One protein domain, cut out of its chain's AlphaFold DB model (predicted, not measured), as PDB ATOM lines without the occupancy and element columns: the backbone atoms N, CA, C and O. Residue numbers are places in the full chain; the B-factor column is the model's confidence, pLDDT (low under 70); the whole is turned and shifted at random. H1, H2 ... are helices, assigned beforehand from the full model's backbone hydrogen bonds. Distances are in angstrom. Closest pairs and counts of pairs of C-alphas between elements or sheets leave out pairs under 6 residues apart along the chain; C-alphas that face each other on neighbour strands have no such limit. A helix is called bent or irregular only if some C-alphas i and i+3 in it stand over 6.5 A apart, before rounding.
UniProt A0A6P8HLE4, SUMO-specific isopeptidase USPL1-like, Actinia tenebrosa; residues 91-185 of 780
ATOM      1  N   PHE A  91     106.421 123.677  93.847       94.69
ATOM      2  CA  PHE A  91     107.395 123.097  94.771       94.69
ATOM      3  C   PHE A  91     106.701 122.621  96.039       94.69
ATOM      4  O   PHE A  91     105.824 123.316  96.545       94.69
ATOM      5  N   ILE A  92     107.090 121.465  96.571       94.88
ATOM      6  CA  ILE A  92     106.651 121.038  97.901       94.88
ATOM      7  C   ILE A  92     107.346 121.898  98.971       94.88
ATOM      8  O   ILE A  92     108.540 122.181  98.864       94.88
ATOM      9  N   ASN A  93     106.592 122.327  99.984       93.88
ATOM     10  CA  ASN A  93     107.107 123.067 101.139       93.88
ATOM     11  C   ASN A  93     106.962 122.220 102.414       93.88
ATOM     12  O   ASN A  93     106.140 121.301 102.463       93.88
ATOM     13  N   TRP A  94     107.749 122.547 103.436       94.31
ATOM     14  CA  TRP A  94     107.618 121.990 104.783       94.31
ATOM     15  C   TRP A  94     106.250 122.364 105.372       94.31
ATOM     16  O   TRP A  94     105.696 123.417 105.053       94.31
ATOM     17  N   GLU A  95     105.692 121.501 106.218       88.81
ATOM     18  CA  GLU A  95     104.445 121.792 106.931       88.81
ATOM     19  C   GLU A  95     104.775 122.394 108.299       88.81
ATOM     20  O   GLU A  95     105.686 121.901 108.965       88.81
ATOM     21  N   ASN A  96     104.048 123.427 108.747       80.50
ATOM     22  CA  ASN A  96     104.248 123.945 110.101       80.50
ATOM     23  C   ASN A  96     103.764 122.932 111.149       80.50
ATOM     24  O   ASN A  96     102.590 122.894 111.526       80.50
ATOM     25  N   VAL A  97     104.710 122.137 111.631       82.00
ATOM     26  CA  VAL A  97     104.613 121.306 112.826       82.00
ATOM     27  C   VAL A  97     105.641 121.835 113.832       82.00
ATOM     28  O   VAL A  97     106.676 122.393 113.453       82.00
ATOM     29  N   ASP A  98     105.352 121.691 115.125       82.44
ATOM     30  CA  ASP A  98     106.289 121.974 116.225       82.44
ATOM     31  C   ASP A  98     106.837 123.424 116.312       82.44
ATOM     32  O   ASP A  98     107.838 123.662 116.989       82.44
ATOM     33  N   ALA A  99     106.187 124.398 115.653       83.50
ATOM     34  CA  ALA A  99     106.598 125.812 115.557       83.50
ATOM     35  C   ALA A  99     107.986 126.046 114.913       83.50
ATOM     36  O   ALA A  99     108.653 127.057 115.154       83.50
ATOM     37  N   LEU A 100     108.432 125.129 114.050       91.06
ATOM     38  CA  LEU A 100     109.804 125.094 113.528       91.06
ATOM     39  C   LEU A 100     110.065 125.967 112.289       91.06
ATOM     40  O   LEU A 100     110.949 125.655 111.491       91.06
ATOM     41  N   CYS A 101     109.379 127.100 112.150       93.00
ATOM     42  CA  CYS A 101     109.583 128.052 111.049       93.00
ATOM     43  C   CYS A 101     111.059 128.451 110.837       93.00
ATOM     44  O   CYS A 101     111.529 128.559 109.703       93.00
ATOM     45  N   TRP A 102     111.838 128.583 111.916       93.81
ATOM     46  CA  TRP A 102     113.278 128.861 111.869       93.81
ATOM     47  C   TRP A 102     114.095 127.728 111.217       93.81
ATOM     48  O   TRP A 102     115.097 127.987 110.547       93.81
ATOM     49  N   LEU A 103     113.660 126.474 111.362       95.38
ATOM     50  CA  LEU A 103     114.262 125.318 110.699       95.38
ATOM     51  C   LEU A 103     113.740 125.189 109.265       95.38
ATOM     52  O   LEU A 103     114.537 125.012 108.350       95.38
ATOM     53  N   HIS A 104     112.433 125.341 109.045       95.31
ATOM     54  CA  HIS A 104     111.821 125.253 107.717       95.31
ATOM     55  C   HIS A 104     112.372 126.313 106.759       95.31
ATOM     56  O   HIS A 104     112.740 125.982 105.634       95.31
ATOM     57  N   CYS A 105     112.544 127.561 107.206       96.06
ATOM     58  CA  CYS A 105     113.171 128.601 106.388       96.06
ATOM     59  C   CYS A 105     114.661 128.309 106.101       96.06
ATOM     60  O   CYS A 105     115.126 128.578 104.994       96.06
ATOM     61  N   THR A 106     115.387 127.684 107.042       96.94
ATOM     62  CA  THR A 106     116.788 127.253 106.862       96.94
ATOM     63  C   THR A 106     116.896 126.114 105.845       96.94
ATOM     64  O   THR A 106     117.729 126.166 104.939       96.94
ATOM     65  N   LEU A 107     116.036 125.099 105.950       97.50
ATOM     66  CA  LEU A 107     115.986 123.977 105.012       97.50
ATOM     67  C   LEU A 107     115.566 124.445 103.611       97.50
ATOM     68  O   LEU A 107     116.207 124.073 102.631       97.50
ATOM     69  N   SER A 108     114.561 125.320 103.516       97.50
ATOM     70  CA  SER A 108     114.151 125.983 102.270       97.50
ATOM     71  C   SER A 108     115.284 126.783 101.624       97.50
ATOM     72  O   SER A 108     115.509 126.653 100.420       97.50
ATOM     73  N   LEU A 109     116.057 127.544 102.406       97.81
ATOM     74  CA  LEU A 109     117.246 128.238 101.906       97.81
ATOM     75  C   LEU A 109     118.217 127.230 101.269       97.81
ATOM     76  O   LEU A 109     118.581 127.392 100.103       97.81
ATOM     77  N   ILE A 110     118.559 126.155 101.986       97.19
ATOM     78  CA  ILE A 110     119.517 125.130 101.542       97.19
ATOM     79  C   ILE A 110     119.057 124.405 100.263       97.19
ATOM     80  O   ILE A 110     119.850 124.279  99.328       97.19
ATOM     81  N   VAL A 111     117.803 123.940 100.184       96.94
ATOM     82  CA  VAL A 111     117.333 123.122  99.043       96.94
ATOM     83  C   VAL A 111     117.091 123.930  97.765       96.94
ATOM     84  O   VAL A 111     117.184 123.375  96.668       96.94
ATOM     85  N   HIS A 112     116.825 125.236  97.868       96.06
ATOM     86  CA  HIS A 112     116.619 126.101  96.700       96.06
ATOM     87  C   HIS A 112     117.899 126.799  96.209       96.06
ATOM     88  O   HIS A 112     118.015 127.044  95.002       96.06
ATOM     89  N   ASN A 113     118.890 127.051  97.072       96.31
ATOM     90  CA  ASN A 113     120.156 127.692  96.693       96.31
ATOM     91  C   ASN A 113     120.881 126.914  95.574       96.31
ATOM     92  O   ASN A 113     120.959 125.683  95.622       96.31
ATOM     93  N   LYS A 114     121.400 127.580  94.533       94.50
ATOM     94  CA  LYS A 114     122.060 126.871  93.414       94.50
ATOM     95  C   LYS A 114     123.488 126.453  93.790       94.50
ATOM     96  O   LYS A 114     123.893 125.324  93.512       94.50
ATOM     97  N   THR A 115     124.230 127.338  94.441       95.31
ATOM     98  CA  THR A 115     125.641 127.159  94.800       95.31
ATOM     99  C   THR A 115     125.822 126.046  95.831       95.31
ATOM    100  O   THR A 115     126.669 125.178  95.627       95.31
ATOM    101  N   LEU A 116     124.974 125.967  96.865       95.50
ATOM    102  CA  LEU A 116     124.980 124.848  97.816       95.50
ATOM    103  C   LEU A 116     124.704 123.509  97.136       95.50
ATOM    104  O   LEU A 116     125.397 122.539  97.427       95.50
ATOM    105  N   ARG A 117     123.758 123.441  96.195       94.69
ATOM    106  CA  ARG A 117     123.489 122.201  95.447       94.69
ATOM    107  C   ARG A 117     124.684 121.763  94.607       94.69
ATOM    108  O   ARG A 117     125.039 120.587  94.632       94.69
ATOM    109  N   ASN A 118     125.346 122.705  93.938       94.25
ATOM    110  CA  ASN A 118     126.578 122.430  93.204       94.25
ATOM    111  C   ASN A 118     127.687 121.923  94.145       94.25
ATOM    112  O   ASN A 118     128.260 120.866  93.887       94.25
ATOM    113  N   LEU A 119     127.946 122.608  95.264       93.62
ATOM    114  CA  LEU A 119     128.961 122.206  96.246       93.62
ATOM    115  C   LEU A 119     128.661 120.828  96.854       93.62
ATOM    116  O   LEU A 119     129.520 119.946  96.833       93.62
ATOM    117  N   VAL A 120     127.432 120.597  97.320       92.50
ATOM    118  CA  VAL A 120     127.010 119.327  97.929       92.50
ATOM    119  C   VAL A 120     127.031 118.169  96.923       92.50
ATOM    120  O   VAL A 120     127.343 117.044  97.310       92.50
ATOM    121  N   SER A 121     126.820 118.419  95.625       91.44
ATOM    122  CA  SER A 121     126.982 117.381  94.590       91.44
ATOM    123  C   SER A 121     128.418 116.840  94.484       91.44
ATOM    124  O   SER A 121     128.606 115.687  94.102       91.44
ATOM    125  N   THR A 122     129.426 117.627  94.888       90.62
ATOM    126  CA  THR A 122     130.834 117.187  94.932       90.62
ATOM    127  C   THR A 122     131.193 116.396  96.195       90.62
ATOM    128  O   THR A 122     132.274 115.808  96.260       90.62
ATOM    129  N   ILE A 123     130.300 116.329  97.193       88.19
ATOM    130  CA  ILE A 123     130.553 115.606  98.444       88.19
ATOM    131  C   ILE A 123     130.553 114.096  98.180       88.19
ATOM    132  O   ILE A 123     129.516 113.474  97.923       88.19
ATOM    133  N   GLN A 124     131.741 113.500  98.282       82.31
ATOM    134  CA  GLN A 124     131.965 112.065  98.094       82.31
ATOM    135  C   GLN A 124     131.506 111.226  99.296       82.31
ATOM    136  O   GLN A 124     131.185 110.051  99.126       82.31
ATOM    137  N   THR A 125     131.448 111.798 100.505       77.94
ATOM    138  CA  THR A 125     131.039 111.050 101.700       77.94
ATOM    139  C   THR A 125     129.548 110.679 101.635       77.94
ATOM    140  O   THR A 125     128.709 111.544 101.372       77.94
ATOM    141  N   PRO A 126     129.178 109.404 101.874       72.00
ATOM    142  CA  PRO A 126     127.786 108.959 101.759       72.00
ATOM    143  C   PRO A 126     126.897 109.485 102.896       72.00
ATOM    144  O   PRO A 126     125.706 109.684 102.692       72.00
ATOM    145  N   ASN A 127     127.478 109.758 104.068       79.69
ATOM    146  CA  ASN A 127     126.744 110.043 105.304       79.69
ATOM    147  C   ASN A 127     126.613 111.550 105.622       79.69
ATOM    148  O   ASN A 127     126.442 111.904 106.785       79.69
ATOM    149  N   SER A 128     126.740 112.453 104.641       90.50
ATOM    150  CA  SER A 128     126.556 113.892 104.904       90.50
ATOM    151  C   SER A 128     125.078 114.240 105.094       90.50
ATOM    152  O   SER A 128     124.217 113.842 104.297       90.50
ATOM    153  N   LEU A 129     124.784 115.043 106.118       94.44
ATOM    154  CA  LEU A 129     123.433 115.507 106.407       94.44
ATOM    155  C   LEU A 129     122.938 116.467 105.320       94.44
ATOM    156  O   LEU A 129     121.820 116.304 104.839       94.44
ATOM    157  N   LEU A 130     123.778 117.400 104.855       93.75
ATOM    158  CA  LEU A 130     123.442 118.300 103.740       93.75
ATOM    159  C   LEU A 130     123.072 117.540 102.461       93.75
ATOM    160  O   LEU A 130     122.101 117.891 101.792       93.75
ATOM    161  N   LYS A 131     123.811 116.474 102.138       93.56
ATOM    162  CA  LYS A 131     123.511 115.616 100.985       93.56
ATOM    163  C   LYS A 131     122.169 114.905 101.154       93.56
ATOM    164  O   LYS A 131     121.327 114.960 100.264       93.56
ATOM    165  N   SER A 132     121.927 114.362 102.347       95.50
ATOM    166  CA  SER A 132     120.660 113.719 102.715       95.50
ATOM    167  C   SER A 132     119.462 114.680 102.649       95.50
ATOM    168  O   SER A 132     118.393 114.280 102.192       95.50
ATOM    169  N   ILE A 133     119.632 115.950 103.045       96.75
ATOM    170  CA  ILE A 133     118.611 117.009 102.919       96.75
ATOM    171  C   ILE A 133     118.226 117.213 101.450       96.75
ATOM    172  O   ILE A 133     117.039 117.173 101.120       96.75
ATOM    173  N   LEU A 134     119.211 117.400 100.564       96.06
ATOM    174  CA  LEU A 134     118.953 117.608  99.136       96.06
ATOM    175  C   LEU A 134     118.317 116.376  98.482       96.06
ATOM    176  O   LEU A 134     117.296 116.507  97.806       96.06
ATOM    177  N   ASP A 135     118.886 115.188  98.692       95.00
ATOM    178  CA  ASP A 135     118.431 113.956  98.041       95.00
ATOM    179  C   ASP A 135     117.000 113.586  98.474       95.00
ATOM    180  O   ASP A 135     116.159 113.257  97.631       95.00
ATOM    181  N   CYS A 136     116.669 113.725  99.766       97.00
ATOM    182  CA  CYS A 136     115.300 113.543 100.255       97.00
ATOM    183  C   CYS A 136     114.342 114.615  99.717       97.00
ATOM    184  O   CYS A 136     113.245 114.261  99.279       97.00
ATOM    185  N   TYR A 137     114.742 115.892  99.677       97.62
ATOM    186  CA  TYR A 137     113.892 116.953  99.127       97.62
ATOM    187  C   TYR A 137     113.598 116.734  97.635       97.62
ATOM    188  O   TYR A 137     112.437 116.768  97.225       97.62
ATOM    189  N   PHE A 138     114.603 116.421  96.810       95.69
ATOM    190  CA  PHE A 138     114.386 116.177  95.378       95.69
ATOM    191  C   PHE A 138     113.615 114.887  95.092       95.69
ATOM    192  O   PHE A 138     112.854 114.839  94.122       95.69
ATOM    193  N   LYS A 139     113.738 113.866  95.948       96.31
ATOM    194  CA  LYS A 139     112.894 112.665  95.911       96.31
ATOM    195  C   LYS A 139     111.437 112.989  96.265       96.31
ATOM    196  O   LYS A 139     110.533 112.567  95.543       96.31
ATOM    197  N   ALA A 140     111.197 113.770  97.318       96.94
ATOM    198  CA  ALA A 140     109.859 114.228  97.700       96.94
ATOM    199  C   ALA A 140     109.220 115.098  96.604       96.94
ATOM    200  O   ALA A 140     108.089 114.842  96.201       96.94
ATOM    201  N   GLN A 141     109.965 116.058  96.048       96.19
ATOM    202  CA  GLN A 141     109.523 116.930  94.956       96.19
ATOM    203  C   GLN A 141     109.095 116.149  93.701       96.19
ATOM    204  O   GLN A 141     108.110 116.510  93.060       96.19
ATOM    205  N   GLN A 142     109.800 115.068  93.349       94.38
ATOM    206  CA  GLN A 142     109.410 114.191  92.235       94.38
ATOM    207  C   GLN A 142     108.136 113.389  92.545       94.38
ATOM    208  O   GLN A 142     107.280 113.228  91.675       94.38
ATOM    209  N   LEU A 143     107.988 112.911  93.785       95.06
ATOM    210  CA  LEU A 143     106.825 112.135  94.227       95.06
ATOM    211  C   LEU A 143     105.572 112.992  94.460       95.06
ATOM    212  O   LEU A 143     104.467 112.478  94.321       95.06
ATOM    213  N   ALA A 144     105.704 114.288  94.748       92.50
ATOM    214  CA  ALA A 144     104.588 115.173  95.099       92.50
ATOM    215  C   ALA A 144     103.471 115.250  94.033       92.50
ATOM    216  O   ALA A 144     102.323 115.548  94.365       92.50
ATOM    217  N   LEU A 145     103.784 114.952  92.764       87.12
ATOM    218  CA  LEU A 145     102.819 114.906  91.656       87.12
ATOM    219  C   LEU A 145     101.969 113.620  91.612       87.12
ATOM    220  O   LEU A 145     100.899 113.628  91.001       87.12
ATOM    221  N   SER A 146     102.434 112.522  92.216       92.75
ATOM    222  CA  SER A 146     101.791 111.198  92.169       92.75
ATOM    223  C   SER A 146     101.329 110.709  93.544       92.75
ATOM    224  O   SER A 146     100.214 110.199  93.664       92.75
ATOM    225  N   ASP A 147     102.142 110.915  94.579       94.81
ATOM    226  CA  ASP A 147     101.841 110.625  95.978       94.81
ATOM    227  C   ASP A 147     102.416 111.709  96.906       94.81
ATOM    228  O   ASP A 147     103.524 111.614  97.445       94.81
ATOM    229  N   LEU A 148     101.598 112.738  97.138       92.44
ATOM    230  CA  LEU A 148     101.885 113.812  98.087       92.44
ATOM    231  C   LEU A 148     102.025 113.311  99.540       92.44
ATOM    232  O   LEU A 148     102.672 113.978 100.340       92.44
ATOM    233  N   THR A 149     101.455 112.156  99.896       94.12
ATOM    234  CA  THR A 149     101.501 111.624 101.272       94.12
ATOM    235  C   THR A 149     102.885 111.052 101.562       94.12
ATOM    236  O   THR A 149     103.514 111.419 102.554       94.12
ATOM    237  N   THR A 150     103.403 110.220 100.653       96.19
ATOM    238  CA  THR A 150     104.781 109.714 100.738       96.19
ATOM    239  C   THR A 150     105.803 110.840 100.563       96.19
ATOM    240  O   THR A 150     106.807 110.854 101.271       96.19
ATOM    241  N   ALA A 151     105.542 111.826  99.695       96.06
ATOM    242  CA  ALA A 151     106.402 113.006  99.565       96.06
ATOM    243  C   ALA A 151     106.514 113.798 100.883       96.06
ATOM    244  O   ALA A 151     107.624 114.080 101.329       96.06
ATOM    245  N   LYS A 152     105.384 114.092 101.540       94.94
ATOM    246  CA  LYS A 152     105.354 114.759 102.852       94.94
ATOM    247  C   LYS A 152     106.069 113.953 103.926       94.94
ATOM    248  O   LYS A 152     106.887 114.516 104.644       94.94
ATOM    249  N   LYS A 153     105.849 112.633 103.983       96.06
ATOM    250  CA  LYS A 153     106.578 111.778 104.927       96.06
ATOM    251  C   LYS A 153     108.098 111.838 104.714       96.06
ATOM    252  O   LYS A 153     108.829 111.905 105.689       96.06
ATOM    253  N   ILE A 154     108.585 111.871 103.472       97.56
ATOM    254  CA  ILE A 154     110.030 111.992 103.206       97.56
ATOM    255  C   ILE A 154     110.590 113.332 103.715       97.56
ATOM    256  O   ILE A 154     111.715 113.353 104.214       97.56
ATOM    257  N   LEU A 155     109.824 114.429 103.621       96.75
ATOM    258  CA  LEU A 155     110.210 115.716 104.214       96.75
ATOM    259  C   LEU A 155     110.198 115.677 105.749       96.75
ATOM    260  O   LEU A 155     111.101 116.226 106.371       96.75
ATOM    261  N   GLU A 156     109.218 115.005 106.347       95.69
ATOM    262  CA  GLU A 156     109.104 114.831 107.798       95.69
ATOM    263  C   GLU A 156     110.250 113.979 108.369       95.69
ATOM    264  O   GLU A 156     110.935 114.393 109.305       95.69
ATOM    265  N   ASP A 157     110.532 112.829 107.747       97.00
ATOM    266  CA  ASP A 157     111.612 111.923 108.145       97.00
ATOM    267  C   ASP A 157     112.983 112.646 108.088       97.00
ATOM    268  O   ASP A 157     113.808 112.493 108.994       97.00
ATOM    269  N   ILE A 158     113.243 113.484 107.066       97.31
ATOM    270  CA  ILE A 158     114.498 114.260 106.982       97.31
ATOM    271  C   ILE A 158     114.503 115.500 107.893       97.31
ATOM    272  O   ILE A 158     115.548 115.787 108.479       97.31
ATOM    273  N   ARG A 159     113.363 116.185 108.097       96.56
ATOM    274  CA  ARG A 159     113.208 117.257 109.104       96.56
ATOM    275  C   ARG A 159     113.612 116.739 110.479       96.56
ATOM    276  O   ARG A 159     114.422 117.377 111.151       96.56
ATOM    277  N   GLN A 160     113.106 115.569 110.867       95.38
ATOM    278  CA  GLN A 160     113.393 114.976 112.169       95.38
ATOM    279  C   GLN A 160     114.866 114.565 112.314       95.38
ATOM    280  O   GLN A 160     115.460 114.783 113.369       95.38
ATOM    281  N   ASN A 161     115.501 114.049 111.259       95.88
ATOM    282  CA  ASN A 161     116.942 113.764 111.281       95.88
ATOM    283  C   ASN A 161     117.786 115.040 111.478       95.88
ATOM    284  O   ASN A 161     118.748 115.033 112.248       95.88
ATOM    285  N   VAL A 162     117.406 116.153 110.838       96.00
ATOM    286  CA  VAL A 162     118.076 117.451 111.036       96.00
ATOM    287  C   VAL A 162     117.804 118.019 112.430       96.00
ATOM    288  O   VAL A 162     118.723 118.542 113.063       96.00
ATOM    289  N   TRP A 163     116.584 117.865 112.950       94.69
ATOM    290  CA  TRP A 163     116.249 118.218 114.330       94.69
ATOM    291  C   TRP A 163     117.151 117.485 115.331       94.69
ATOM    292  O   TRP A 163     117.790 118.129 116.161       94.69
ATOM    293  N   MET A 164     117.282 116.160 115.210       94.31
ATOM    294  CA  MET A 164     118.128 115.344 116.092       94.31
ATOM    295  C   MET A 164     119.616 115.732 116.039       94.31
ATOM    296  O   MET A 164     120.324 115.578 117.033       94.31
ATOM    297  N   TYR A 165     120.091 116.267 114.911       94.56
ATOM    298  CA  TYR A 165     121.452 116.788 114.756       94.56
ATOM    299  C   TYR A 165     121.643 118.178 115.386       94.56
ATOM    300  O   TYR A 165     122.678 118.446 116.003       94.56
ATOM    301  N   LEU A 166     120.668 119.078 115.215       94.69
ATOM    302  CA  LEU A 166     120.759 120.469 115.666       94.69
ATOM    303  C   LEU A 166     120.400 120.649 117.141       94.69
ATOM    304  O   LEU A 166     121.087 121.404 117.826       94.69
ATOM    305  N   ALA A 167     119.382 119.953 117.649       92.31
ATOM    306  CA  ALA A 167     118.878 120.112 119.013       92.31
ATOM    307  C   ALA A 167     119.958 120.039 120.115       92.31
ATOM    308  O   ALA A 167     120.023 120.977 120.917       92.31
ATOM    309  N   PRO A 168     120.863 119.035 120.154       92.75
ATOM    310  CA  PRO A 168     121.923 118.992 121.166       92.75
ATOM    311  C   PRO A 168     122.992 120.082 120.977       92.75
ATOM    312  O   PRO A 168     123.594 120.519 121.957       92.75
ATOM    313  N   LYS A 169     123.225 120.550 119.740       92.56
ATOM    314  CA  LYS A 169     124.228 121.586 119.425       92.56
ATOM    315  C   LYS A 169     123.723 122.998 119.738       92.56
ATOM    316  O   LYS A 169     124.456 123.801 120.304       92.56
ATOM    317  N   MET A 170     122.472 123.293 119.384       89.25
ATOM    318  CA  MET A 170     121.813 124.587 119.606       89.25
ATOM    319  C   MET A 170     121.208 124.724 121.007       89.25
ATOM    320  O   MET A 170     120.893 125.841 121.421       89.25
ATOM    321  N   LYS A 171     121.005 123.603 121.716       88.06
ATOM    322  CA  LYS A 171     120.277 123.530 122.993       88.06
ATOM    323  C   LYS A 171     118.906 124.198 122.841       88.06
ATOM    324  O   LYS A 171     118.587 125.201 123.485       88.06
ATOM    325  N   CYS A 172     118.144 123.689 121.875       85.81
ATOM    326  CA  CYS A 172     116.786 124.120 121.557       85.81
ATOM    327  C   CYS A 172     115.766 123.039 121.948       85.81
ATOM    328  O   CYS A 172     116.119 121.880 122.174       85.81
ATOM    329  N   SER A 173     114.500 123.431 122.068       85.94
ATOM    330  CA  SER A 173     113.412 122.565 122.532       85.94
ATOM    331  C   SER A 173     112.271 122.575 121.524       85.94
ATOM    332  O   SER A 173     111.996 123.601 120.904       85.94
ATOM    333  N   LEU A 174     111.625 121.425 121.336       85.06
ATOM    334  CA  LEU A 174     110.527 121.279 120.382       85.06
ATOM    335  C   LEU A 174     109.354 122.181 120.807       85.06
ATOM    336  O   LEU A 174     109.053 122.264 121.998       85.06
ATOM    337  N   GLY A 175     108.726 122.895 119.868       79.25
ATOM    338  CA  GLY A 175     107.710 123.907 120.186       79.25
ATOM    339  C   GLY A 175     108.251 125.270 120.646       79.25
ATOM    340  O   GLY A 175     107.450 126.152 120.953       79.25
ATOM    341  N   VAL A 176     109.576 125.478 120.700       81.06
ATOM    342  CA  VAL A 176     110.195 126.764 121.079       81.06
ATOM    343  C   VAL A 176     110.868 127.425 119.872       81.06
ATOM    344  O   VAL A 176     111.689 126.819 119.179       81.06
ATOM    345  N   ASN A 177     110.558 128.705 119.650       79.00
ATOM    346  CA  ASN A 177     111.187 129.516 118.608       79.00
ATOM    347  C   ASN A 177     112.682 129.735 118.913       79.00
ATOM    348  O   ASN A 177     113.038 130.408 119.885       79.00
ATOM    349  N   ASP A 178     113.544 129.208 118.043       88.88
ATOM    350  CA  ASP A 178     114.988 129.465 118.010       88.88
ATOM    351  C   ASP A 178     115.346 130.280 116.744       88.88
ATOM    352  O   ASP A 178     114.468 130.948 116.190       88.88
ATOM    353  N   SER A 179     116.609 130.308 116.302       89.19
ATOM    354  CA  SER A 179     117.052 131.159 115.181       89.19
ATOM    355  C   SER A 179     117.728 130.405 114.023       89.19
ATOM    356  O   SER A 179     118.602 129.565 114.274       89.19
ATOM    357  N   PRO A 180     117.447 130.761 112.746       92.56
ATOM    358  CA  PRO A 180     118.191 130.236 111.598       92.56
ATOM    359  C   PRO A 180     119.691 130.586 111.645       92.56
ATOM    360  O   PRO A 180     120.503 129.870 111.058       92.56
ATOM    361  N   ILE A 181     120.088 131.642 112.371       93.38
ATOM    362  CA  ILE A 181     121.484 132.115 112.433       93.38
ATOM    363  C   ILE A 181     122.434 131.131 113.128       93.38
ATOM    364  O   ILE A 181     123.636 131.184 112.889       93.38
ATOM    365  N   PHE A 182     121.908 130.232 113.967       92.06
ATOM    366  CA  PHE A 182     122.680 129.153 114.591       92.06
ATOM    367  C   PHE A 182     122.591 127.861 113.772       92.06
ATOM    368  O   PHE A 182     123.595 127.176 113.581       92.06
ATOM    369  N   ALA A 183     121.406 127.556 113.234       94.94
ATOM    370  CA  ALA A 183     121.170 126.369 112.419       94.94
ATOM    371  C   ALA A 183     122.014 126.362 111.133       94.94
ATOM    372  O   ALA A 183     122.648 125.356 110.813       94.94
ATOM    373  N   LEU A 184     122.055 127.483 110.406       95.75
ATOM    374  CA  LEU A 184     122.690 127.556 109.091       95.75
ATOM    375  C   LEU A 184     124.221 127.339 109.147       95.75
ATOM    376  O   LEU A 184     124.691 126.460 108.424       95.75
ATOM    377  N   PRO A 185     125.014 128.004 110.019       95.00
ATOM    378  CA  PRO A 185     126.439 127.689 110.165       95.00
ATOM    379  C   PRO A 185     126.694 126.252 110.639       95.00
ATOM    380  O   PRO A 185     127.600 125.596 110.129       95.00
TER     381      PRO A 185
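What this domain is: This is residues 91 to 185 of the 780 residues of the protein "SUMO-specific isopeptidase USPL1-like" of Actinia tenebrosa (UniProt A0A6P8HLE4). The two longest helices, H4 and H3, lie side by side as a helical hairpin, and H1 runs over one side of that pair, crossing H3 almost at a right angle with its later residues. The short helices H2 and H5 sit at opposite ends of H1, H2 by the first turns of H3 and H5 by the last turns of H4. The printed part has 95 residues, with five named helices in the order H1, H2, H3, H4, H5 and no named strand, and its class is all helix. It is compact and rounded, with a radius of gyration of the C-alphas of 13.2 A and spans of 35 by 30 by 21 A.

Where its parts are: H4, the longest helix, covers residues 148 to 170 and measures 31.2 A from C-alpha 148 at (101.885, 113.812, 98.087) to C-alpha 170 at (121.813, 124.587, 119.606). It has a kink of 28 degrees near residue 164 and is only just irregular: C-alphas 165 and 168 are 6.8 A apart. H3 covers residues 129 to 143, 20.9 A. H1 covers residues 101 to 112, 16.1 A, beginning at C-alpha 101 at (109.583, 128.052, 111.049). H2 covers residues 114 to 121, 10.8 A, and H5 residues 180 to 185, 8.8 A.

How they stand to each other: H3 and H4 form a hairpin at a shallow tilt of 16 degrees, opposite ways; their closest C-alphas, of Ala 140 and Ala 151, are 4.1 A apart. The helix packing is mostly crossed, with most touching helices at large angles. H1 and H3 are the hubs, touching 3 helices each. H1, with residues 107 to 111 alone, touches H3 about perpendicular at 80 degrees, closest at the C-alphas of Val 111 and Leu 134, 5.7 A. H1 and H4 are near each other. H1 touches H5 at a steep tilt of 44 degrees, the same way, closest at the C-alphas of Trp 102 and Pro 180, 5.1 A. H4 and H5 only just touch, with 3 pairs of C-alphas within 8 A, the closest those of Leu 166 and Ala 183, 6.7 A. H2 touches H3, closest at the C-alphas of Val 120 and Lys 131, 5.9 A, at 71 degrees, only just about perpendicular. H1 and H2 touch only at the corner, and only just, with 3 pairs of C-alphas within 8 A, the closest those of Ile 110 and Leu 116, 6.6 A. H2 is apart from H4 and H5, and H3 from H5. Every O i to N i+4 pair is within hydrogen-bond range in H2 and H3; the counts are 7 of 8 in H1, 17 of 19 in H4 and 1 of 2 in H5.

The domain as a whole: The two C-alphas farthest apart, of Ser 146 and Lys 171, are 38.0 A apart. The printed part has no cut, and no link between helices is long. Mean pLDDT of the printed part is 92.4, and no printed residue is under 70.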